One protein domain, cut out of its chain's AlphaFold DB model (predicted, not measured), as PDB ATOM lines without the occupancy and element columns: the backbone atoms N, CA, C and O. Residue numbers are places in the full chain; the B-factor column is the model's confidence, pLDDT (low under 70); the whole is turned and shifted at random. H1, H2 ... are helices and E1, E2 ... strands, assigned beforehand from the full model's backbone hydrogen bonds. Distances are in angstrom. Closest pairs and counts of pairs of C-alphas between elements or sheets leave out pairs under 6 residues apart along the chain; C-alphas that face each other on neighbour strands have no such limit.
ATOM      1  N   GLU A 170       6.751 -13.036  48.322       77.81
ATOM      2  CA  GLU A 170       6.765 -13.306  46.883       77.81
ATOM      3  C   GLU A 170       6.511 -14.780  46.567       77.81
ATOM      4  O   GLU A 170       5.673 -15.075  45.721       77.81
ATOM      5  N   GLU A 171       7.116 -15.714  47.305       79.88
ATOM      6  CA  GLU A 171       6.823 -17.151  47.195       79.88
ATOM      7  C   GLU A 171       5.323 -17.442  47.376       79.88
ATOM      8  O   GLU A 171       4.733 -18.211  46.613       79.88
ATOM      9  N   LYS A 172       4.669 -16.769  48.336       80.38
ATOM     10  CA  LYS A 172       3.215 -16.870  48.539       80.38
ATOM     11  C   LYS A 172       2.419 -16.311  47.358       80.38
ATOM     12  O   LYS A 172       1.429 -16.931  46.983       80.38
ATOM     13  N   LYS A 173       2.851 -15.200  46.746       84.69
ATOM     14  CA  LYS A 173       2.235 -14.659  45.516       84.69
ATOM     15  C   LYS A 173       2.374 -15.634  44.344       84.69
ATOM     16  O   LYS A 173       1.414 -15.844  43.609       84.69
ATOM     17  N   ILE A 174       3.542 -16.261  44.175       86.25
ATOM     18  CA  ILE A 174       3.764 -17.278  43.137       86.25
ATOM     19  C   ILE A 174       2.831 -18.478  43.346       86.25
ATOM     20  O   ILE A 174       2.216 -18.946  42.388       86.25
ATOM     21  N   GLU A 175       2.677 -18.954  44.581       84.81
ATOM     22  CA  GLU A 175       1.782 -20.077  44.878       84.81
ATOM     23  C   GLU A 175       0.295 -19.704  44.721       84.81
ATOM     24  O   GLU A 175      -0.478 -20.474  44.153       84.81
ATOM     25  N   GLU A 176      -0.103 -18.489  45.105       85.56
ATOM     26  CA  GLU A 176      -1.442 -17.943  44.841       85.56
ATOM     27  C   GLU A 176      -1.751 -17.877  43.336       85.56
ATOM     28  O   GLU A 176      -2.816 -18.324  42.906       85.56
ATOM     29  N   ILE A 177      -0.797 -17.417  42.513       88.12
ATOM     30  CA  ILE A 177      -0.910 -17.418  41.045       88.12
ATOM     31  C   ILE A 177      -1.092 -18.846  40.507       88.12
ATOM     32  O   ILE A 177      -1.953 -19.058  39.650       88.12
ATOM     33  N   LYS A 178      -0.328 -19.836  40.998       89.69
ATOM     34  CA  LYS A 178      -0.471 -21.247  40.581       89.69
ATOM     35  C   LYS A 178      -1.850 -21.807  40.927       89.69
ATOM     36  O   LYS A 178      -2.512 -22.356  40.045       89.69
ATOM     37  N   ILE A 179      -2.288 -21.645  42.178       85.75
ATOM     38  CA  ILE A 179      -3.584 -22.138  42.665       85.75
ATOM     39  C   ILE A 179      -4.726 -21.504  41.865       85.75
ATOM     40  O   ILE A 179      -5.591 -22.215  41.350       85.75
ATOM     41  N   LEU A 180      -4.712 -20.178  41.706       80.12
ATOM     42  CA  LEU A 180      -5.758 -19.455  40.988       80.12
ATOM     43  C   LEU A 180      -5.784 -19.809  39.492       80.12
ATOM     44  O   LEU A 180      -6.864 -19.966  38.917       80.12
ATOM     45  N   PHE A 181      -4.616 -19.985  38.863       91.31
ATOM     46  CA  PHE A 181      -4.534 -20.431  37.473       91.31
ATOM     47  C   PHE A 181      -5.123 -21.828  37.294       91.31
ATOM     48  O   PHE A 181      -5.912 -22.029  36.374       91.31
ATOM     49  N   ASP A 182      -4.777 -22.786  38.158       86.88
ATOM     50  CA  ASP A 182      -5.315 -24.145  38.080       86.88
ATOM     51  C   ASP A 182      -6.838 -24.167  38.292       86.88
ATOM     52  O   ASP A 182      -7.536 -24.861  37.552       86.88
ATOM     53  N   VAL A 183      -7.367 -23.376  39.233       81.94
ATOM     54  CA  VAL A 183      -8.817 -23.210  39.453       81.94
ATOM     55  C   VAL A 183      -9.513 -22.696  38.188       81.94
ATOM     56  O   VAL A 183     -10.400 -23.360  37.647       81.94
ATOM     57  N   ILE A 184      -9.084 -21.544  37.665       80.75
ATOM     58  CA  ILE A 184      -9.730 -20.917  36.501       80.75
ATOM     59  C   ILE A 184      -9.529 -21.774  35.242       80.75
ATOM     60  O   ILE A 184     -10.435 -21.881  34.415       80.75
ATOM     61  N   TYR A 185      -8.382 -22.447  35.102       89.94
ATOM     62  CA  TYR A 185      -8.147 -23.393  34.013       89.94
ATOM     63  C   TYR A 185      -9.135 -24.555  34.033       89.94
ATOM     64  O   TYR A 185      -9.677 -24.893  32.981       89.94
ATOM     65  N   LYS A 186      -9.404 -25.157  35.195       84.62
ATOM     66  CA  LYS A 186     -10.377 -26.252  35.289       84.62
ATOM     67  C   LYS A 186     -11.792 -25.770  34.969       84.62
ATOM     68  O   LYS A 186     -12.473 -26.434  34.186       84.62
ATOM     69  N   GLN A 187     -12.183 -24.585  35.449       78.06
ATOM     70  CA  GLN A 187     -13.452 -23.945  35.086       78.06
ATOM     71  C   GLN A 187     -13.580 -23.763  33.565       78.06
ATOM     72  O   GLN A 187     -14.508 -24.282  32.948       78.06
ATOM     73  N   GLU A 188     -12.638 -23.053  32.944       85.31
ATOM     74  CA  GLU A 188     -12.673 -22.715  31.517       85.31
ATOM     75  C   GLU A 188     -12.510 -23.947  30.618       85.31
ATOM     76  O   GLU A 188     -13.168 -24.054  29.584       85.31
ATOM     77  N   SER A 189     -11.702 -24.929  31.032       81.56
ATOM     78  CA  SER A 189     -11.587 -26.224  30.356       81.56
ATOM     79  C   SER A 189     -12.914 -26.985  30.385       81.56
ATOM     80  O   SER A 189     -13.339 -27.495  29.348       81.56
ATOM     81  N   TYR A 190     -13.617 -27.013  31.525       77.88
ATOM     82  CA  TYR A 190     -14.947 -27.622  31.610       77.88
ATOM     83  C   TYR A 190     -15.953 -26.880  30.723       77.88
ATOM     84  O   TYR A 190     -16.655 -27.514  29.936       77.88
ATOM     85  N   GLN A 191     -16.036 -25.546  30.814       74.75
ATOM     86  CA  GLN A 191     -16.961 -24.764  29.981       74.75
ATOM     87  C   GLN A 191     -16.717 -25.021  28.492       74.75
ATOM     88  O   GLN A 191     -17.658 -25.226  27.732       74.75
ATOM     89  N   ASN A 192     -15.450 -25.103  28.087       84.44
ATOM     90  CA  ASN A 192     -15.082 -25.402  26.713       84.44
ATOM     91  C   ASN A 192     -15.402 -26.845  26.283       84.44
ATOM     92  O   ASN A 192     -15.617 -27.074  25.099       84.44
ATOM     93  N   LYS A 193     -15.456 -27.814  27.208       80.62
ATOM     94  CA  LYS A 193     -15.873 -29.197  26.912       80.62
ATOM     95  C   LYS A 193     -17.374 -29.336  26.650       80.62
ATOM     96  O   LYS A 193     -17.731 -30.208  25.865       80.62
ATOM     97  N   LEU A 194     -18.218 -28.503  27.272       74.75
ATOM     98  CA  LEU A 194     -19.678 -28.532  27.073       74.75
ATOM     99  C   LEU A 194     -20.149 -27.983  25.723       74.75
ATOM    100  O   LEU A 194     -21.294 -28.205  25.348       74.75
ATOM    101  N   LYS A 195     -19.299 -27.239  25.019       80.88
ATOM    102  CA  LYS A 195     -19.631 -26.684  23.708       80.88
ATOM    103  C   LYS A 195     -19.854 -27.781  22.663       80.88
ATOM    104  O   LYS A 195     -19.244 -28.846  22.755       80.88
ATOM    105  N   LEU A 196     -20.650 -27.490  21.634       79.69
ATOM    106  CA  LEU A 196     -20.794 -28.362  20.461       79.69
ATOM    107  C   LEU A 196     -19.448 -28.522  19.735       79.69
ATOM    108  O   LEU A 196     -18.574 -27.660  19.832       79.69
ATOM    109  N   ASN A 197     -19.250 -29.631  19.012       67.44
ATOM    110  CA  ASN A 197     -17.928 -30.012  18.489       67.44
ATOM    111  C   ASN A 197     -17.285 -28.982  17.532       67.44
ATOM    112  O   ASN A 197     -16.059 -28.932  17.482       67.44
ATOM    113  N   GLY A 198     -18.066 -28.125  16.861       74.25
ATOM    114  CA  GLY A 198     -17.553 -27.005  16.050       74.25
ATOM    115  C   GLY A 198     -17.201 -25.728  16.835       74.25
ATOM    116  O   GLY A 198     -16.420 -24.906  16.367       74.25
ATOM    117  N   GLU A 199     -17.719 -25.556  18.052       77.88
ATOM    118  CA  GLU A 199     -17.529 -24.339  18.859       77.88
ATOM    119  C   GLU A 199     -16.388 -24.445  19.887       77.88
ATOM    120  O   GLU A 199     -16.017 -23.453  20.536       77.88
ATOM    121  N   LYS A 200     -15.862 -25.661  20.099       84.94
ATOM    122  CA  LYS A 200     -14.804 -25.950  21.074       84.94
ATOM    123  C   LYS A 200     -13.543 -25.166  20.722       84.94
ATOM    124  O   LYS A 200     -12.898 -25.395  19.704       84.94
ATOM    125  N   ASN A 201     -13.120 -24.275  21.615       85.75
ATOM    126  CA  ASN A 201     -11.843 -23.595  21.453       85.75
ATOM    127  C   ASN A 201     -10.691 -24.600  21.566       85.75
ATOM    128  O   ASN A 201     -10.679 -25.434  22.473       85.75
ATOM    129  N   HIS A 202      -9.661 -24.454  20.732       86.81
ATOM    130  CA  HIS A 202      -8.401 -25.164  20.948       86.81
ATOM    131  C   HIS A 202      -7.842 -24.886  22.351       86.81
ATOM    132  O   HIS A 202      -7.945 -23.773  22.872       86.81
ATOM    133  N   HIS A 203      -7.173 -25.878  22.939       84.88
ATOM    134  CA  HIS A 203      -6.618 -25.820  24.299       84.88
ATOM    135  C   HIS A 203      -5.780 -24.559  24.587       84.88
ATOM    136  O   HIS A 203      -5.909 -23.949  25.647       84.88
ATOM    137  N   TRP A 204      -5.002 -24.087  23.607       84.62
ATOM    138  CA  TRP A 204      -4.217 -22.858  23.745       84.62
ATOM    139  C   TRP A 204      -5.073 -21.590  23.896       84.62
ATOM    140  O   TRP A 204      -4.658 -20.666  24.600       84.62
ATOM    141  N   LYS A 205      -6.253 -21.520  23.257       88.31
ATOM    142  CA  LYS A 205      -7.195 -20.393  23.385       88.31
ATOM    143  C   LYS A 205      -7.776 -20.374  24.800       88.31
ATOM    144  O   LYS A 205      -7.802 -19.315  25.418       88.31
ATOM    145  N   VAL A 206      -8.125 -21.548  25.341       89.62
ATOM    146  CA  VAL A 206      -8.567 -21.718  26.739       89.62
ATOM    147  C   VAL A 206      -7.491 -21.213  27.704       89.62
ATOM    148  O   VAL A 206      -7.752 -20.293  28.471       89.62
ATOM    149  N   LEU A 207      -6.252 -21.710  27.601       90.25
ATOM    150  CA  LEU A 207      -5.132 -21.249  28.438       90.25
ATOM    151  C   LEU A 207      -4.875 -19.735  28.326       90.25
ATOM    152  O   LEU A 207      -4.560 -19.086  29.320       90.25
ATOM    153  N   SER A 208      -5.035 -19.158  27.132       89.19
ATOM    154  CA  SER A 208      -4.870 -17.711  26.913       89.19
ATOM    155  C   SER A 208      -6.008 -16.886  27.532       89.19
ATOM    156  O   SER A 208      -5.781 -15.755  27.955       89.19
ATOM    157  N   LYS A 209      -7.229 -17.433  27.604       91.56
ATOM    158  CA  LYS A 209      -8.349 -16.823  28.334       91.56
ATOM    159  C   LYS A 209      -8.091 -16.868  29.844       91.56
ATOM    160  O   LYS A 209      -8.232 -15.842  30.501       91.56
ATOM    161  N   VAL A 210      -7.632 -18.009  30.362       91.50
ATOM    162  CA  VAL A 210      -7.254 -18.189  31.777       91.50
ATOM    163  C   VAL A 210      -6.177 -17.182  32.189       91.50
ATOM    164  O   VAL A 210      -6.366 -16.485  33.181       91.50
ATOM    165  N   GLU A 211      -5.106 -17.024  31.394       92.44
ATOM    166  CA  GLU A 211      -4.055 -16.015  31.630       92.44
ATOM    167  C   GLU A 211      -4.652 -14.611  31.830       92.44
ATOM    168  O   GLU A 211      -4.336 -13.933  32.807       92.44
ATOM    169  N   LYS A 212      -5.561 -14.188  30.939       91.19
ATOM    170  CA  LYS A 212      -6.216 -12.872  31.009       91.19
ATOM    171  C   LYS A 212      -7.100 -12.712  32.251       91.19
ATOM    172  O   LYS A 212      -7.146 -11.620  32.811       91.19
ATOM    173  N   ILE A 213      -7.803 -13.763  32.682       89.38
ATOM    174  CA  ILE A 213      -8.651 -13.708  33.885       89.38
ATOM    175  C   ILE A 213      -7.776 -13.623  35.143       89.38
ATOM    176  O   ILE A 213      -8.020 -12.751  35.973       89.38
ATOM    177  N   VAL A 214      -6.727 -14.449  35.255       86.75
ATOM    178  CA  VAL A 214      -5.777 -14.416  36.386       86.75
ATOM    179  C   VAL A 214      -5.125 -13.036  36.511       86.75
ATOM    180  O   VAL A 214      -5.133 -12.468  37.601       86.75
ATOM    181  N   LYS A 215      -4.644 -12.454  35.398       89.56
ATOM    182  CA  LYS A 215      -4.068 -11.094  35.390       89.56
ATOM    183  C   LYS A 215      -5.026 -10.049  35.942       89.56
ATOM    184  O   LYS A 215      -4.646  -9.285  36.820       89.56
ATOM    185  N   ARG A 216      -6.276 -10.036  35.465       85.81
ATOM    186  CA  ARG A 216      -7.299  -9.085  35.929       85.81
ATOM    187  C   ARG A 216      -7.648  -9.285  37.402       85.81
ATOM    188  O   ARG A 216      -7.758  -8.306  38.127       85.81
ATOM    189  N   HIS A 217      -7.804 -10.535  37.842       79.69
ATOM    190  CA  HIS A 217      -8.207 -10.854  39.212       79.69
ATOM    191  C   HIS A 217      -7.149 -10.434  40.240       79.69
ATOM    192  O   HIS A 217      -7.482  -9.816  41.246       79.69
ATOM    193  N   LEU A 218      -5.874 -10.713  39.957       81.31
ATOM    194  CA  LEU A 218      -4.742 -10.360  40.822       81.31
ATOM    195  C   LEU A 218      -4.147  -8.971  40.518       81.31
ATOM    196  O   LEU A 218      -3.109  -8.622  41.074       81.31
ATOM    197  N   LYS A 219      -4.779  -8.185  39.628       86.56
ATOM    198  CA  LYS A 219      -4.295  -6.879  39.134       86.56
ATOM    199  C   LYS A 219      -2.815  -6.901  38.703       86.56
ATOM    200  O   LYS A 219      -2.066  -5.960  38.950       86.56
ATOM    201  N   LEU A 220      -2.391  -7.993  38.065       84.44
ATOM    202  CA  LEU A 220      -1.016  -8.164  37.600       84.44
ATOM    203  C   LEU A 220      -0.769  -7.303  36.361       84.44
ATOM    204  O   LEU A 220      -1.424  -7.485  35.332       84.44
ATOM    205  N   MET A 221       0.229  -6.428  36.456       75.62
ATOM    206  CA  MET A 221       0.845  -5.790  35.295       75.62
ATOM    207  C   MET A 221       1.531  -6.848  34.419       75.62
ATOM    208  O   MET A 221       1.867  -7.940  34.888       75.62
ATOM    209  N   ASP A 222       1.765  -6.542  33.142       75.50
ATOM    210  CA  ASP A 222       2.607  -7.407  32.316       75.50
ATOM    211  C   ASP A 222       4.031  -7.451  32.889       75.50
ATOM    212  O   ASP A 222       4.637  -6.421  33.187       75.50
ATOM    213  N   ALA A 223       4.553  -8.666  33.076       73.75
ATOM    214  CA  ALA A 223       5.846  -8.882  33.705       73.75
ATOM    215  C   ALA A 223       6.958  -8.201  32.894       73.75
ATOM    216  O   ALA A 223       7.218  -8.573  31.744       73.75
ATOM    217  N   LYS A 224       7.626  -7.211  33.506       78.75
ATOM    218  CA  LYS A 224       8.789  -6.549  32.910       78.75
ATOM    219  C   LYS A 224       9.843  -7.611  32.603       78.75
ATOM    220  O   LYS A 224      10.213  -8.401  33.471       78.75
ATOM    221  N   LYS A 225      10.337  -7.620  31.366       86.88
ATOM    222  CA  LYS A 225      11.449  -8.480  30.964       86.88
ATOM    223  C   LYS A 225      12.708  -8.041  31.715       86.88
ATOM    224  O   LYS A 225      13.250  -6.977  31.438       86.88
ATOM    225  N   VAL A 226      13.135  -8.848  32.682       85.50
ATOM    226  CA  VAL A 226      14.328  -8.612  33.508       85.50
ATOM    227  C   VAL A 226      15.338  -9.746  33.337       85.50
ATOM    228  O   VAL A 226      14.956 -10.895  33.089       85.50
ATOM    229  N   SER A 227      16.622  -9.415  33.474       85.56
ATOM    230  CA  SER A 227      17.723 -10.383  33.575       85.56
ATOM    231  C   SER A 227      17.825 -10.956  34.999       85.56
ATOM    232  O   SER A 227      17.256 -10.392  35.933       85.56
ATOM    233  N   GLY A 228      18.532 -12.076  35.172       87.06
ATOM    234  CA  GLY A 228      18.779 -12.691  36.483       87.06
ATOM    235  C   GLY A 228      17.580 -13.435  37.088       87.06
ATOM    236  O   GLY A 228      16.719 -13.951  36.373       87.06
ATOM    237  N   SER A 229      17.552 -13.558  38.417       88.12
ATOM    238  CA  SER A 229      16.522 -14.310  39.151       88.12
ATOM    239  C   SER A 229      15.165 -13.602  39.165       88.12
ATOM    240  O   SER A 229      15.092 -12.377  39.181       88.12
ATOM    241  N   ILE A 230      14.082 -14.381  39.224       90.00
ATOM    242  CA  ILE A 230      12.727 -13.853  39.418       90.00
ATOM    243  C   ILE A 230      12.361 -13.895  40.910       90.00
ATOM    244  O   ILE A 230      12.483 -14.963  41.520       90.00
ATOM    245  N   PRO A 231      11.884 -12.782  41.499       86.56
ATOM    246  CA  PRO A 231      11.481 -12.747  42.902       86.56
ATOM    247  C   PRO A 231      10.378 -13.777  43.209       86.56
ATOM    248  O   PRO A 231       9.431 -13.951  42.442       86.56
ATOM    249  N   GLY A 232      10.527 -14.514  44.312       84.50
ATOM    250  CA  GLY A 232       9.626 -15.606  44.708       84.50
ATOM    251  C   GLY A 232       9.734 -16.931  43.932       84.50
ATOM    252  O   GLY A 232       9.029 -17.872  44.292       84.50
ATOM    253  N   VAL A 233      10.589 -17.058  42.903       89.69
ATOM    254  CA  VAL A 233      10.759 -18.315  42.138       89.69
ATOM    255  C   VAL A 233      12.104 -18.979  42.450       89.69
ATOM    256  O   VAL A 233      13.165 -18.397  42.235       89.69
ATOM    257  N   LYS A 234      12.064 -20.234  42.916       91.06
ATOM    258  CA  LYS A 234      13.253 -21.026  43.293       91.06
ATOM    259  C   LYS A 234      13.592 -22.102  42.263       91.06
ATOM    260  O   LYS A 234      12.704 -22.610  41.581       91.06
ATOM    261  N   VAL A 235      14.865 -22.488  42.182       87.25
ATOM    262  CA  VAL A 235      15.307 -23.662  41.404       87.25
ATOM    263  C   VAL A 235      14.515 -24.903  41.842       87.25
ATOM    264  O   VAL A 235      14.133 -25.030  43.006       87.25
ATOM    265  N   GLY A 236      14.170 -25.767  40.889       85.75
ATOM    266  CA  GLY A 236      13.270 -26.904  41.090       85.75
ATOM    267  C   GLY A 236      11.776 -26.548  41.108       85.75
ATOM    268  O   GLY A 236      10.939 -27.448  41.134       85.75
ATOM    269  N   ASN A 237      11.387 -25.264  41.062       90.88
ATOM    270  CA  ASN A 237       9.972 -24.889  40.946       90.88
ATOM    271  C   ASN A 237       9.370 -25.396  39.633       90.88
ATOM    272  O   ASN A 237       9.931 -25.196  38.553       90.88
ATOM    273  N   THR A 238       8.191 -26.010  39.740       91.06
ATOM    274  CA  THR A 238       7.504 -26.644  38.616       91.06
ATOM    275  C   THR A 238       6.267 -25.854  38.177       91.06
ATOM    276  O   THR A 238       5.562 -25.238  38.981       91.06
ATOM    277  N   PHE A 239       5.997 -25.873  36.872       91.12
ATOM    278  CA  PHE A 239       4.913 -25.135  36.227       91.12
ATOM    279  C   PHE A 239       4.279 -25.987  35.119       91.12
ATOM    280  O   PHE A 239       4.968 -26.553  34.273       91.12
ATOM    281  N   LYS A 240       2.946 -26.075  35.085       88.00
ATOM    282  CA  LYS A 240       2.222 -26.947  34.134       88.00
ATOM    283  C   LYS A 240       2.114 -26.368  32.718       88.00
ATOM    284  O   LYS A 240       2.032 -27.115  31.749       88.00
ATOM    285  N   TYR A 241       2.110 -25.041  32.581       88.75
ATOM    286  CA  TYR A 241       1.783 -24.353  31.326       88.75
ATOM    287  C   TYR A 241       2.709 -23.159  31.071       88.75
ATOM    288  O   TYR A 241       3.090 -22.459  32.006       88.75
ATOM    289  N   ARG A 242       3.001 -22.853  29.798       88.44
ATOM    290  CA  ARG A 242       3.801 -21.663  29.428       88.44
ATOM    291  C   ARG A 242       3.141 -20.345  29.837       88.44
ATOM    292  O   ARG A 242       3.832 -19.401  30.187       88.44
ATOM    293  N   GLN A 243       1.812 -20.289  29.855       90.25
ATOM    294  CA  GLN A 243       1.059 -19.133  30.352       90.25
ATOM    295  C   GLN A 243       1.366 -18.853  31.827       90.25
ATOM    296  O   GLN A 243       1.400 -17.697  32.231       90.25
ATOM    297  N   LEU A 244       1.654 -19.895  32.610       90.62
ATOM    298  CA  LEU A 244       2.035 -19.759  34.009       90.62
ATOM    299  C   LEU A 244       3.462 -19.210  34.147       90.62
ATOM    300  O   LEU A 244       3.664 -18.288  34.925       90.62
ATOM    301  N   LEU A 245       4.408 -19.674  33.313       92.31
ATOM    302  CA  LEU A 245       5.760 -19.092  33.210       92.31
ATOM    303  C   LEU A 245       5.721 -17.593  32.870       92.31
ATOM    304  O   LEU A 245       6.494 -16.815  33.424       92.31
ATOM    305  N   LYS A 246       4.798 -17.189  31.988       91.31
ATOM    306  CA  LYS A 246       4.586 -15.790  31.597       91.31
ATOM    307  C   LYS A 246       3.940 -14.955  32.705       91.31
ATOM    308  O   LYS A 246       4.317 -13.803  32.881       91.31
ATOM    309  N   LEU A 247       2.985 -15.515  33.453       90.44
ATOM    310  CA  LEU A 247       2.349 -14.837  34.592       90.44
ATOM    311  C   LEU A 247       3.336 -14.523  35.714       90.44
ATOM    312  O   LEU A 247       3.238 -13.461  36.316       90.44
ATOM    313  N   VAL A 248       4.284 -15.426  35.967       90.88
ATOM    314  CA  VAL A 248       5.336 -15.220  36.974       90.88
ATOM    315  C   VAL A 248       6.561 -14.475  36.427       90.88
ATOM    316  O   VAL A 248       7.494 -14.225  37.173       90.88
ATOM    317  N   GLY A 249       6.600 -14.138  35.131       90.50
ATOM    318  CA  GLY A 249       7.733 -13.442  34.500       90.50
ATOM    319  C   GLY A 249       8.983 -14.296  34.236       90.50
ATOM    320  O   GLY A 249      10.005 -13.763  33.806       90.50
ATOM    321  N   LEU A 250       8.928 -15.617  34.448       91.56
ATOM    322  CA  LEU A 250      10.083 -16.501  34.245       91.56
ATOM    323  C   LEU A 250      10.466 -16.615  32.763       91.56
ATOM    324  O   LEU A 250      11.654 -16.591  32.446       91.56
ATOM    325  N   HIS A 251       9.461 -16.686  31.883       92.25
ATOM    326  CA  HIS A 251       9.604 -16.695  30.424       92.25
ATOM    327  C   HIS A 251       8.341 -16.120  29.771       92.25
ATOM    328  O   HIS A 251       7.256 -16.693  29.904       92.25
ATOM    329  N   CYS A 252       8.462 -14.992  29.067       87.06
ATOM    330  CA  CYS A 252       7.313 -14.252  28.542       87.06
ATOM    331  C   CYS A 252       6.934 -14.634  27.103       87.06
ATOM    332  O   CYS A 252       5.809 -14.342  26.675       87.06
ATOM    333  N   GLN A 253       7.818 -15.302  26.349       82.31
ATOM    334  CA  GLN A 253       7.490 -15.760  24.997       82.31
ATOM    335  C   GLN A 253       6.571 -16.984  25.012       82.31
ATOM    336  O   GLN A 253       6.676 -17.900  25.824       82.31
ATOM    337  N   ARG A 254       5.613 -16.999  24.082       70.38
ATOM    338  CA  ARG A 254       4.591 -18.053  24.030       70.38
ATOM    339  C   ARG A 254       4.978 -19.210  23.107       70.38
ATOM    340  O   ARG A 254       4.778 -20.373  23.466       70.38
ATOM    341  N   LEU A 255       5.477 -18.900  21.910       71.12
ATOM    342  CA  LEU A 255       5.704 -19.871  20.828       71.12
ATOM    343  C   LEU A 255       7.165 -20.343  20.756       71.12
ATOM    344  O   LEU A 255       7.423 -21.548  20.662       71.12
ATOM    345  N   PHE A 256       8.088 -19.394  20.866       81.25
ATOM    346  CA  PHE A 256       9.529 -19.571  20.708       81.25
ATOM    347  C   PHE A 256      10.188 -20.303  21.886       81.25
ATOM    348  O   PHE A 256       9.512 -20.707  22.840       81.25
ATOM    349  N   GLY A 257      11.482 -20.594  21.758       86.25
ATOM    350  CA  GLY A 257      12.285 -21.224  22.811       86.25
ATOM    351  C   GLY A 257      13.025 -20.199  23.664       86.25
ATOM    352  O   GLY A 257      13.162 -20.399  24.866       86.25
ATOM    353  N   ILE A 258      13.438 -19.090  23.049       90.25
ATOM    354  CA  ILE A 258      14.296 -18.068  23.640       90.25
ATOM    355  C   ILE A 258      13.443 -16.840  23.965       90.25
ATOM    356  O   ILE A 258      12.644 -16.396  23.147       90.25
ATOM    357  N   ASP A 259      13.596 -16.281  25.163       92.56
ATOM    358  CA  ASP A 259      13.103 -14.947  25.494       92.56
ATOM    359  C   ASP A 259      14.268 -13.981  25.646       92.56
ATOM    360  O   ASP A 259      15.257 -14.300  26.301       92.56
ATOM    361  N   TYR A 260      14.124 -12.796  25.064       93.38
ATOM    362  CA  TYR A 260      15.147 -11.766  25.003       93.38
ATOM    363  C   TYR A 260      14.537 -10.365  25.110       93.38
ATOM    364  O   TYR A 260      13.333 -10.161  24.889       93.38
ATOM    365  N   THR A 261      15.362  -9.394  25.485       92.62
ATOM    366  CA  THR A 261      14.983  -7.983  25.605       92.62
ATOM    367  C   THR A 261      16.187  -7.070  25.378       92.62
ATOM    368  O   THR A 261      17.324  -7.529  25.439       92.62
ATOM    369  N   MET A 262      15.936  -5.788  25.119       90.69
ATOM    370  CA  MET A 262      16.995  -4.789  25.012       90.69
ATOM    371  C   MET A 262      17.531  -4.448  26.403       90.69
ATOM    372  O   MET A 262      16.772  -4.038  27.280       90.69
ATOM    373  N   ILE A 263      18.839  -4.604  26.590       86.62
ATOM    374  CA  ILE A 263      19.595  -4.224  27.785       86.62
ATOM    375  C   ILE A 263      20.872  -3.546  27.281       86.62
ATOM    376  O   ILE A 263      21.553  -4.095  26.419       86.62
ATOM    377  N   ASN A 264      21.179  -2.343  27.771       84.88
ATOM    378  CA  ASN A 264      22.384  -1.580  27.405       84.88
ATOM    379  C   ASN A 264      22.617  -1.464  25.878       84.88
ATOM    380  O   ASN A 264      23.730  -1.626  25.390       84.88
ATOM    381  N   GLY A 265      21.550  -1.240  25.102       86.81
ATOM    382  CA  GLY A 265      21.628  -1.119  23.639       86.81
ATOM    383  C   GLY A 265      21.780  -2.440  22.866       86.81
ATOM    384  O   GLY A 265      21.743  -2.415  21.639       86.81
ATOM    385  N   LYS A 266      21.874  -3.596  23.537       89.25
ATOM    386  CA  LYS A 266      21.966  -4.925  22.905       89.25
ATOM    387  C   LYS A 266      20.738  -5.783  23.219       89.25
ATOM    388  O   LYS A 266      20.173  -5.716  24.307       89.25
ATOM    389  N   ASN A 267      20.324  -6.629  22.274       91.25
ATOM    390  CA  ASN A 267      19.336  -7.675  22.553       91.25
ATOM    391  C   ASN A 267      20.019  -8.795  23.343       91.25
ATOM    392  O   ASN A 267      20.884  -9.461  22.784       91.25
ATOM    393  N   LEU A 268      19.622  -9.025  24.594       92.81
ATOM    394  CA  LEU A 268      20.140 -10.102  25.442       92.81
ATOM    395  C   LEU A 268      19.053 -11.130  25.743       92.81
ATOM    396  O   LEU A 268      17.913 -10.774  26.064       92.81
ATOM    397  N   ALA A 269      19.404 -12.412  25.653       93.44
ATOM    398  CA  ALA A 269      18.563 -13.500  26.124       93.44
ATOM    399  C   ALA A 269      18.437 -13.454  27.658       93.44
ATOM    400  O   ALA A 269      19.412 -13.286  28.382       93.44
ATOM    401  N   ILE A 270      17.215 -13.615  28.160       93.88
ATOM    402  CA  ILE A 270      16.891 -13.598  29.596       93.88
ATOM    403  C   ILE A 270      16.348 -14.941  30.089       93.88
ATOM    404  O   ILE A 270      16.425 -15.243  31.278       93.88
ATOM    405  N   SER A 271      15.792 -15.764  29.195       94.38
ATOM    406  CA  SER A 271      15.407 -17.140  29.522       94.38
ATOM    407  C   SER A 271      15.339 -18.034  28.288       94.38
ATOM    408  O   SER A 271      14.992 -17.568  27.205       94.38
ATOM    409  N   ILE A 272      15.591 -19.328  28.465       92.62
ATOM    410  CA  ILE A 272      15.380 -20.362  27.450       92.62
ATOM    411  C   ILE A 272      14.499 -21.488  27.988       92.62
ATOM    412  O   ILE A 272      14.549 -21.841  29.166       92.62
ATOM    413  N   VAL A 273      13.690 -22.062  27.101       89.25
ATOM    414  CA  VAL A 273      12.859 -23.233  27.375       89.25
ATOM    415  C   VAL A 273      13.352 -24.398  26.528       89.25
ATOM    416  O   VAL A 273      12.951 -24.540  25.367       89.25
ATOM    417  N   ASP A 274      14.160 -25.268  27.133       84.00
ATOM    418  CA  ASP A 274      14.472 -26.565  26.541       84.00
ATOM    419  C   ASP A 274      13.184 -27.388  26.467       84.00
ATOM    420  O   ASP A 274      12.521 -27.665  27.469       84.00
ATOM    421  N   SER A 275      12.783 -27.708  25.239       67.12
ATOM    422  CA  SER A 275      11.529 -28.399  24.943       67.12
ATOM    423  C   SER A 275      11.717 -29.740  24.240       67.12
ATOM    424  O   SER A 275      10.714 -30.304  23.791       67.12
ATOM    425  N   HIS A 276      12.965 -30.229  24.156       62.56
ATOM    426  CA  HIS A 276      13.361 -31.442  23.427       62.56
ATOM    427  C   HIS A 276      12.837 -31.469  21.975       62.56
ATOM    428  O   HIS A 276      12.406 -32.503  21.470       62.56
ATOM    429  N   ARG A 277      12.798 -30.295  21.321       55.97
ATOM    430  CA  ARG A 277      12.511 -30.167  19.876       55.97
ATOM    431  C   ARG A 277      13.751 -30.371  19.010       55.97
ATOM    432  O   ARG A 277      13.616 -30.759  17.858       55.97
ATOM    433  N   TYR A 278      14.914 -30.124  19.593       57.78
ATOM    434  CA  TYR A 278      16.226 -30.462  19.070       57.78
ATOM    435  C   TYR A 278      16.880 -31.430  20.055       57.78
ATOM    436  O   TYR A 278      16.485 -31.481  21.228       57.78
ATOM    437  N   PHE A 279      17.850 -32.204  19.577       50.94
ATOM    438  CA  PHE A 279      18.657 -33.058  20.435       50.94
ATOM    439  C   PHE A 279      19.672 -32.180  21.176       50.94
ATOM    440  O   PHE A 279      20.672 -31.757  20.608       50.94
ATOM    441  N   ASN A 280      19.347 -31.850  22.423       58.44
ATOM    442  CA  ASN A 280      20.185 -31.052  23.310       58.44
ATOM    443  C   ASN A 280      21.005 -32.010  24.181       58.44
ATOM    444  O   ASN A 280      20.449 -32.661  25.069       58.44
ATOM    445  N   GLU A 281      22.302 -32.123  23.904       55.12
ATOM    446  CA  GLU A 281      23.199 -32.990  24.667       55.12
ATOM    447  C   GLU A 281      23.479 -32.427  26.066       55.12
ATOM    448  O   GLU A 281      23.551 -31.212  26.293       55.12
ATOM    449  N   ARG A 282      23.627 -33.342  27.028       52.28
ATOM    450  CA  ARG A 282      24.028 -33.026  28.396       52.28
ATOM    451  C   ARG A 282      25.419 -33.584  28.647       52.28
ATOM    452  O   ARG A 282      25.560 -34.769  28.925       52.28
ATOM    453  N   GLU A 283      26.413 -32.709  28.598       50.50
ATOM    454  CA  GLU A 283      27.806 -33.065  28.883       50.50
ATOM    455  C   GLU A 283      28.018 -33.326  30.389       50.50
ATOM    456  O   GLU A 283      28.691 -34.282  30.757       50.50
ATOM    457  N   THR A 284      27.390 -32.540  31.281       55.09
ATOM    458  CA  THR A 284      27.440 -32.726  32.752       55.09
ATOM    459  C   THR A 284      26.159 -32.229  33.448       55.09
ATOM    460  O   THR A 284      25.226 -31.746  32.802       55.09
ATOM    461  N   SER A 285      26.068 -32.319  34.784       57.16
ATOM    462  CA  SER A 285      24.964 -31.705  35.545       57.16
ATOM    463  C   SER A 285      24.838 -30.199  35.277       57.16
ATOM    464  O   SER A 285      23.720 -29.710  35.099       57.16
ATOM    465  N   ASP A 286      25.980 -29.521  35.165       65.19
ATOM    466  CA  ASP A 286      26.120 -28.061  35.218       65.19
ATOM    467  C   ASP A 286      26.331 -27.435  33.827       65.19
ATOM    468  O   ASP A 286      26.446 -26.215  33.690       65.19
ATOM    469  N   MET A 287      26.382 -28.262  32.778       69.44
ATOM    470  CA  MET A 287      26.527 -27.838  31.388       69.44
ATOM    471  C   MET A 287      25.336 -28.302  30.543       69.44
ATOM    472  O   MET A 287      24.824 -29.414  30.691       69.44
ATOM    473  N   LEU A 288      24.875 -27.422  29.655       80.00
ATOM    474  CA  LEU A 288      23.757 -27.660  28.747       80.00
ATOM    475  C   LEU A 288      24.128 -27.160  27.352       80.00
ATOM    476  O   LEU A 288      24.332 -25.959  27.169       80.00
ATOM    477  N   THR A 289      24.114 -28.061  26.373       78.12
ATOM    478  CA  THR A 289      24.191 -27.695  24.960       78.12
ATOM    479  C   THR A 289      22.770 -27.450  24.452       78.12
ATOM    480  O   THR A 289      21.927 -28.343  24.470       78.12
ATOM    481  N   TYR A 290      22.473 -26.204  24.065       82.31
ATOM    482  CA  TYR A 290      21.141 -25.767  23.632       82.31
ATOM    483  C   TYR A 290      21.164 -25.337  22.164       82.31
ATOM    484  O   TYR A 290      21.788 -24.333  21.818       82.31
ATOM    485  N   CYS A 291      20.454 -26.065  21.303       79.19
ATOM    486  CA  CYS A 291      20.241 -25.664  19.915       79.19
ATOM    487  C   CYS A 291      19.354 -24.412  19.827       79.19
ATOM    488  O   CYS A 291      18.367 -24.278  20.557       79.19
ATOM    489  N   GLY A 292      19.686 -23.522  18.892       76.69
ATOM    490  CA  GLY A 292      18.965 -22.276  18.651       76.69
ATOM    491  C   GLY A 292      17.532 -22.462  18.138       76.69
ATOM    492  O   GLY A 292      17.010 -23.569  17.978       76.69
ATOM    493  N   GLU A 293      16.862 -21.344  17.872       78.94
ATOM    494  CA  GLU A 293      15.549 -21.324  17.229       78.94
ATOM    495  C   GLU A 293      15.643 -21.188  15.698       78.94
ATOM    496  O   GLU A 293      16.614 -20.662  15.162       78.94
ATOM    497  N   GLY A 294      14.615 -21.657  14.984       72.19
ATOM    498  CA  GLY A 294      14.585 -21.677  13.515       72.19
ATOM    499  C   GLY A 294      14.960 -23.031  12.902       72.19
ATOM    500  O   GLY A 294      15.243 -23.991  13.613       72.19
ATOM    501  N   GLY A 295      14.899 -23.124  11.575       66.69
ATOM    502  CA  GLY A 295      15.234 -24.329  10.806       66.69
ATOM    503  C   GLY A 295      14.212 -25.475  10.822       66.69
ATOM    504  O   GLY A 295      14.308 -26.386  10.008       66.69
ATOM    505  N   LYS A 309      19.257 -19.120  11.306       83.44
ATOM    506  CA  LYS A 309      19.798 -17.772  11.109       83.44
ATOM    507  C   LYS A 309      20.257 -17.173  12.440       83.44
ATOM    508  O   LYS A 309      19.583 -17.318  13.466       83.44
ATOM    509  N   LEU A 310      21.386 -16.462  12.426       86.00
ATOM    510  CA  LEU A 310      21.919 -15.729  13.580       86.00
ATOM    511  C   LEU A 310      21.188 -14.386  13.755       86.00
ATOM    512  O   LEU A 310      21.752 -13.305  13.632       86.00
ATOM    513  N   GLU A 311      19.891 -14.470  14.026       86.56
ATOM    514  CA  GLU A 311      18.987 -13.340  14.239       86.56
ATOM    515  C   GLU A 311      18.158 -13.556  15.514       86.56
ATOM    516  O   GLU A 311      18.203 -14.629  16.120       86.56
ATOM    517  N   LYS A 312      17.382 -12.543  15.922       88.31
ATOM    518  CA  LYS A 312      16.373 -12.644  16.996       88.31
ATOM    519  C   LYS A 312      16.934 -13.320  18.263       88.31
ATOM    520  O   LYS A 312      17.899 -12.808  18.832       88.31
ATOM    521  N   GLY A 313      16.366 -14.444  18.714       87.88
ATOM    522  CA  GLY A 313      16.823 -15.151  19.908       87.88
ATOM    523  C   GLY A 313      18.229 -15.742  19.785       87.88
ATOM    524  O   GLY A 313      18.968 -15.723  20.765       87.88
ATOM    525  N   ASN A 314      18.645 -16.200  18.600       88.94
ATOM    526  CA  ASN A 314      19.988 -16.755  18.390       88.94
ATOM    527  C   ASN A 314      21.062 -15.670  18.507       88.94
ATOM    528  O   ASN A 314      22.065 -15.856  19.193       88.94
ATOM    529  N   LEU A 315      20.813 -14.502  17.903       90.31
ATOM    530  CA  LEU A 315      21.674 -13.333  18.081       90.31
ATOM    531  C   LEU A 315      21.689 -12.876  19.547       90.31
ATOM    532  O   LEU A 315      22.745 -12.542  20.073       90.31
ATOM    533  N   ALA A 316      20.547 -12.928  20.238       92.31
ATOM    534  CA  ALA A 316      20.471 -12.571  21.651       92.31
ATOM    535  C   ALA A 316      21.225 -13.546  22.579       92.31
ATOM    536  O   ALA A 316      21.764 -13.111  23.594       92.31
ATOM    537  N   LEU A 317      21.301 -14.839  22.234       90.50
ATOM    538  CA  LEU A 317      22.165 -15.811  22.917       90.50
ATOM    539  C   LEU A 317      23.650 -15.534  22.659       90.50
ATOM    540  O   LEU A 317      24.440 -15.606  23.598       90.50
ATOM    541  N   LYS A 318      24.028 -15.179  21.423       89.94
ATOM    542  CA  LYS A 318      25.407 -14.779  21.107       89.94
ATOM    543  C   LYS A 318      25.812 -13.524  21.884       89.94
ATOM    544  O   LYS A 318      26.829 -13.541  22.561       89.94
ATOM    545  N   ASN A 319      24.973 -12.491  21.907       91.94
ATOM    546  CA  ASN A 319      25.251 -11.287  22.693       91.94
ATOM    547  C   ASN A 319      25.401 -11.593  24.201       91.94
ATOM    548  O   ASN A 319      26.157 -10.917  24.888       91.94
ATOM    549  N   CYS A 320      24.725 -12.621  24.736       90.69
ATOM    550  CA  CYS A 320      24.917 -13.070  26.123       90.69
ATOM    551  C   CYS A 320      26.252 -13.785  26.383       90.69
ATOM    552  O   CYS A 320      26.682 -13.794  27.536       90.69
ATOM    553  N   LEU A 321      26.893 -14.377  25.368       89.62
ATOM    554  CA  LEU A 321      28.274 -14.870  25.461       89.62
ATOM    555  C   LEU A 321      29.232 -13.685  25.618       89.62
ATOM    556  O   LEU A 321      30.012 -13.652  26.568       89.62
ATOM    557  N   ASP A 322      29.098 -12.691  24.740       87.56
ATOM    558  CA  ASP A 322      29.951 -11.500  24.710       87.56
ATOM    559  C   ASP A 322      29.807 -10.671  26.007       87.56
ATOM    560  O   ASP A 322      30.794 -10.321  26.649       87.56
ATOM    561  N   GLU A 323      28.566 -10.436  26.456       88.38
ATOM    562  CA  GLU A 323      28.226  -9.691  27.684       88.38
ATOM    563  C   GLU A 323      28.236 -10.552  28.966       88.38
ATOM    564  O   GLU A 323      27.797 -10.090  30.022       88.38
ATOM    565  N   LYS A 324      28.639 -11.832  28.887       89.38
ATOM    566  CA  LYS A 324      28.636 -12.821  29.996       89.38
ATOM    567  C   LYS A 324      27.342 -12.826  30.834       89.38
ATOM    568  O   LYS A 324      27.357 -13.039  32.048       89.38
ATOM    569  N   SER A 325      26.209 -12.564  30.190       88.06
ATOM    570  CA  SER A 325      24.949 -12.251  30.866       88.06
ATOM    571  C   SER A 325      24.155 -13.510  31.248       88.06
ATOM    572  O   SER A 325      24.069 -14.442  30.444       88.06
ATOM    573  N   PRO A 326      23.545 -13.559  32.450       91.69
ATOM    574  CA  PRO A 326      22.897 -14.762  32.961       91.69
ATOM    575  C   PRO A 326      21.515 -15.005  32.339       91.69
ATOM    576  O   PRO A 326      20.650 -14.130  32.320       91.69
ATOM    577  N   ILE A 327      21.280 -16.245  31.913       92.44
ATOM    578  CA  ILE A 327      20.055 -16.715  31.260       92.44
ATOM    579  C   ILE A 327      19.344 -17.714  32.175       92.44
ATOM    580  O   ILE A 327      19.950 -18.670  32.656       92.44
ATOM    581  N   ARG A 328      18.032 -17.547  32.376       94.62
ATOM    582  CA  ARG A 328      17.199 -18.529  33.090       94.62
ATOM    583  C   ARG A 328      16.931 -19.765  32.232       94.62
ATOM    584  O   ARG A 328      16.304 -19.650  31.182       94.62
ATOM    585  N   VAL A 329      17.316 -20.949  32.694       91.19
ATOM    586  CA  VAL A 329      17.043 -22.218  32.000       91.19
ATOM    587  C   VAL A 329      15.789 -22.880  32.560       91.19
ATOM    588  O   VAL A 329      15.603 -22.988  33.773       91.19
ATOM    589  N   ILE A 330      14.905 -23.320  31.664       91.69
ATOM    590  CA  ILE A 330      13.641 -23.979  31.998       91.69
ATOM    591  C   ILE A 330      13.548 -25.284  31.201       91.69
ATOM    592  O   ILE A 330      13.394 -25.254  29.979       91.69
ATOM    593  N   ARG A 331      13.608 -26.436  31.875       87.75
ATOM    594  CA  ARG A 331      13.551 -27.761  31.230       87.75
ATOM    595  C   ARG A 331      12.119 -28.277  31.140       87.75
ATOM    596  O   ARG A 331      11.347 -28.132  32.089       87.75
ATOM    597  N   LYS A 332      11.752 -28.910  30.022       85.06
ATOM    598  CA  LYS A 332      10.420 -29.498  29.804       85.06
ATOM    599  C   LYS A 332      10.413 -31.017  30.013       85.06
ATOM    600  O   LYS A 332      10.389 -31.785  29.052       85.06
ATOM    601  N   ILE A 333      10.369 -31.443  31.270       80.81
ATOM    602  CA  ILE A 333      10.357 -32.862  31.641       80.81
ATOM    603  C   ILE A 333       8.987 -33.525  31.412       80.81
ATOM    604  O   ILE A 333       7.941 -32.867  31.394       80.81
ATOM    605  N   ASN A 334       8.977 -34.851  31.285       71.19
ATOM    606  CA  ASN A 334       7.758 -35.646  31.422       71.19
ATOM    607  C   ASN A 334       7.478 -35.847  32.920       71.19
ATOM    608  O   ASN A 334       8.290 -36.458  33.605       71.19
ATOM    609  N   GLY A 335       6.358 -35.331  33.428       57.94
ATOM    610  CA  GLY A 335       5.892 -35.626  34.783       57.94
ATOM    611  C   GLY A 335       5.079 -36.922  34.851       57.94
ATOM    612  O   GLY A 335       4.667 -37.474  33.821       57.94
ATOM    613  N   ASP A 336       4.803 -37.371  36.077       49.81
ATOM    614  CA  ASP A 336       4.018 -38.576  36.362       49.81
ATOM    615  C   ASP A 336       2.690 -38.587  35.588       49.81
ATOM    616  O   ASP A 336       1.841 -37.702  35.736       49.81
ATOM    617  N   GLY A 337       2.494 -39.608  34.748       49.19
ATOM    618  CA  GLY A 337       1.281 -39.755  33.936       49.19
ATOM    619  C   GLY A 337       1.280 -38.994  32.601       49.19
ATOM    620  O   GLY A 337       0.220 -38.563  32.155       49.19
ATOM    621  N   LYS A 338       2.439 -38.856  31.935       55.00
ATOM    622  CA  LYS A 338       2.605 -38.299  30.567       55.00
ATOM    623  C   LYS A 338       2.323 -36.790  30.411       55.00
ATOM    624  O   LYS A 338       2.360 -36.277  29.291       55.00
ATOM    625  N   ILE A 339       2.080 -36.047  31.493       61.28
ATOM    626  CA  ILE A 339       1.901 -34.587  31.429       61.28
ATOM    627  C   ILE A 339       3.279 -33.920  31.374       61.28
ATOM    628  O   ILE A 339       4.057 -34.011  32.319       61.28
ATOM    629  N   LYS A 340       3.586 -33.217  30.278       74.81
ATOM    630  CA  LYS A 340       4.838 -32.450  30.165       74.81
ATOM    631  C   LYS A 340       4.788 -31.217  31.072       74.81
ATOM    632  O   LYS A 340       3.876 -30.403  30.936       74.81
ATOM    633  N   MET A 341       5.771 -31.070  31.955       86.88
ATOM    634  CA  MET A 341       5.889 -29.976  32.925       86.88
ATOM    635  C   MET A 341       7.163 -29.168  32.675       86.88
ATOM    636  O   MET A 341       8.123 -29.677  32.110       86.88
ATOM    637  N   TYR A 342       7.167 -27.907  33.095       90.62
ATOM    638  CA  TYR A 342       8.325 -27.021  33.034       90.62
ATOM    639  C   TYR A 342       8.954 -26.914  34.422       90.62
ATOM    640  O   TYR A 342       8.239 -26.632  35.382       90.62
ATOM    641  N   VAL A 343      10.264 -27.114  34.529       90.69
ATOM    642  CA  VAL A 343      11.034 -26.973  35.775       90.69
ATOM    643  C   VAL A 343      12.039 -25.847  35.602       90.69
ATOM    644  O   VAL A 343      12.749 -25.815  34.597       90.69
ATOM    645  N   TYR A 344      12.088 -24.920  36.557       93.44
ATOM    646  CA  TYR A 344      13.136 -23.904  36.591       93.44
ATOM    647  C   TYR A 344      14.447 -24.530  37.069       93.44
ATOM    648  O   TYR A 344      14.526 -25.011  38.197       93.44
ATOM    649  N   ASP A 345      15.450 -24.532  36.201       87.75
ATOM    650  CA  ASP A 345      16.717 -25.239  36.402       87.75
ATOM    651  C   ASP A 345      17.798 -24.342  37.022       87.75
ATOM    652  O   ASP A 345      18.676 -24.826  37.722       87.75
ATOM    653  N   GLY A 346      17.707 -23.024  36.808       90.00
ATOM    654  CA  GLY A 346      18.622 -22.034  37.378       90.00
ATOM    655  C   GLY A 346      19.076 -20.969  36.386       90.00
ATOM    656  O   GLY A 346      18.480 -20.796  35.319       90.00
ATOM    657  N   LEU A 347      20.128 -20.246  36.769       91.12
ATOM    658  CA  LEU A 347      20.820 -19.271  35.928       91.12
ATOM    659  C   LEU A 347      22.077 -19.901  35.329       91.12
ATOM    660  O   LEU A 347      22.863 -20.511  36.044       91.12
ATOM    661  N   TYR A 348      22.261 -19.705  34.029       91.12
ATOM    662  CA  TYR A 348      23.392 -20.199  33.252       91.12
ATOM    663  C   TYR A 348      24.072 -19.038  32.521       91.12
ATOM    664  O   TYR A 348      23.426 -18.040  32.207       91.12
ATOM    665  N   ILE A 349      25.358 -19.183  32.213       87.75
ATOM    666  CA  ILE A 349      26.118 -18.250  31.367       87.75
ATOM    667  C   ILE A 349      26.535 -19.008  30.106       87.75
ATOM    668  O   ILE A 349      26.976 -20.157  30.193       87.75
ATOM    669  N   VAL A 350      26.402 -18.381  28.935       85.25
ATOM    670  CA  VAL A 350      26.891 -18.966  27.679       85.25
ATOM    671  C   VAL A 350      28.419 -18.973  27.724       85.25
ATOM    672  O   VAL A 350      29.028 -17.917  27.853       85.25
TER     673      VAL A 350
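AT A GLANCE: This is residues 170 to 295 and 309 to 350 of the 613 residues of the protein "SRA-YDG, PUA-like domain protein" of Artemisia annua (UniProt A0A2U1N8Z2). A curled sheet of four strands, like part of a barrel, forms one end of an elongated domain, with H4 packed across its E1 and E2 part; two longer helices, H1 and H2, cross each other at the other end. The short helix H3 sits in the middle between these two parts, and residues 194 to 199, the last residue of H1 and part of the link from H1 to H2, stick out. The printed part has 168 residues with four named helices and four named strands, in the order H1 H2 H3 E1 E2 H4 E3 E4; the sheet's order is E1, E2, E3, E4, mixed, and the class is mixed, helices and strands. The whole is compact, with a radius of gyration of the C-alphas of 16.9 A, and spans 52 by 33 by 29 A.

IN THESE COORDINATES: H1 is residues 170 to 194, 36.4 A long, beginning at C-alpha 170 at (6.765, -13.306, 46.883). H2 is residues 203 to 217, 21.2 A, and H3 is residues 242 to 247, 8.7 A. E1 is residues 258 to 263, 15.4 A, and E2 is residues 266 to 274, 23.2 A. H4 is residues 312 to 322, 15.7 A, beginning at C-alpha 312 at (16.373, -12.644, 16.996). E3 is residues 327 to 334, 22.6 A, and E4 is residues 340 to 348, 22.4 A, ending at C-alpha 348 at (23.392, -20.199, 33.252).

HOW THE PARTS SIT: H1 and H2 touch at a steep tilt of 48 degrees, opposite ways; their closest C-alphas, of Tyr 185 and Val 210, are 5.7 A apart. H3 touches H2 at a shallow tilt of 12 degrees, the same way, with the C-alphas of Glu 211 and Gln 243 closest at 6.1 A. H1 touches H3 with residues 177 to 181 alone. H3 only grazes the sheet, with residues 242 to 245. E1 and E2 form an antiparallel hairpin, with N 259 and O 271 2.8 A apart, within hydrogen-bond range. E2 and E3 are parallel, with N 272 and O 328 at 2.8 A. E3 and E4 form an antiparallel hairpin, with N 327 and O 348 at 2.8 A. H4 is on one face of the strongly twisted sheet, making two layers, helix over sheet, at a height of 7.0 A; it lies over E2 and, only just, with 3 C-alphas, over E1, and runs across the strands, at 73 degrees to E2 on the local plane. In H1, H2, H3 and H4 every O i to N i+4 pair is within hydrogen-bond range.

THE WHOLE: The C-alphas farthest apart, of Leu 196 and Asp 322, are 53.6 A apart. Residues 296 to 308 are not printed; C-alphas 295 and 309 are 8.0 A apart across this cut. The link from H2 to H3 is long, and its residues 238 to 239 pair antiparallel with residues 342 to 343 of E4. The mean pLDDT of the printed part is 82.9; residues 197, 275 to 287, 295 and 335 to 339 are under 70.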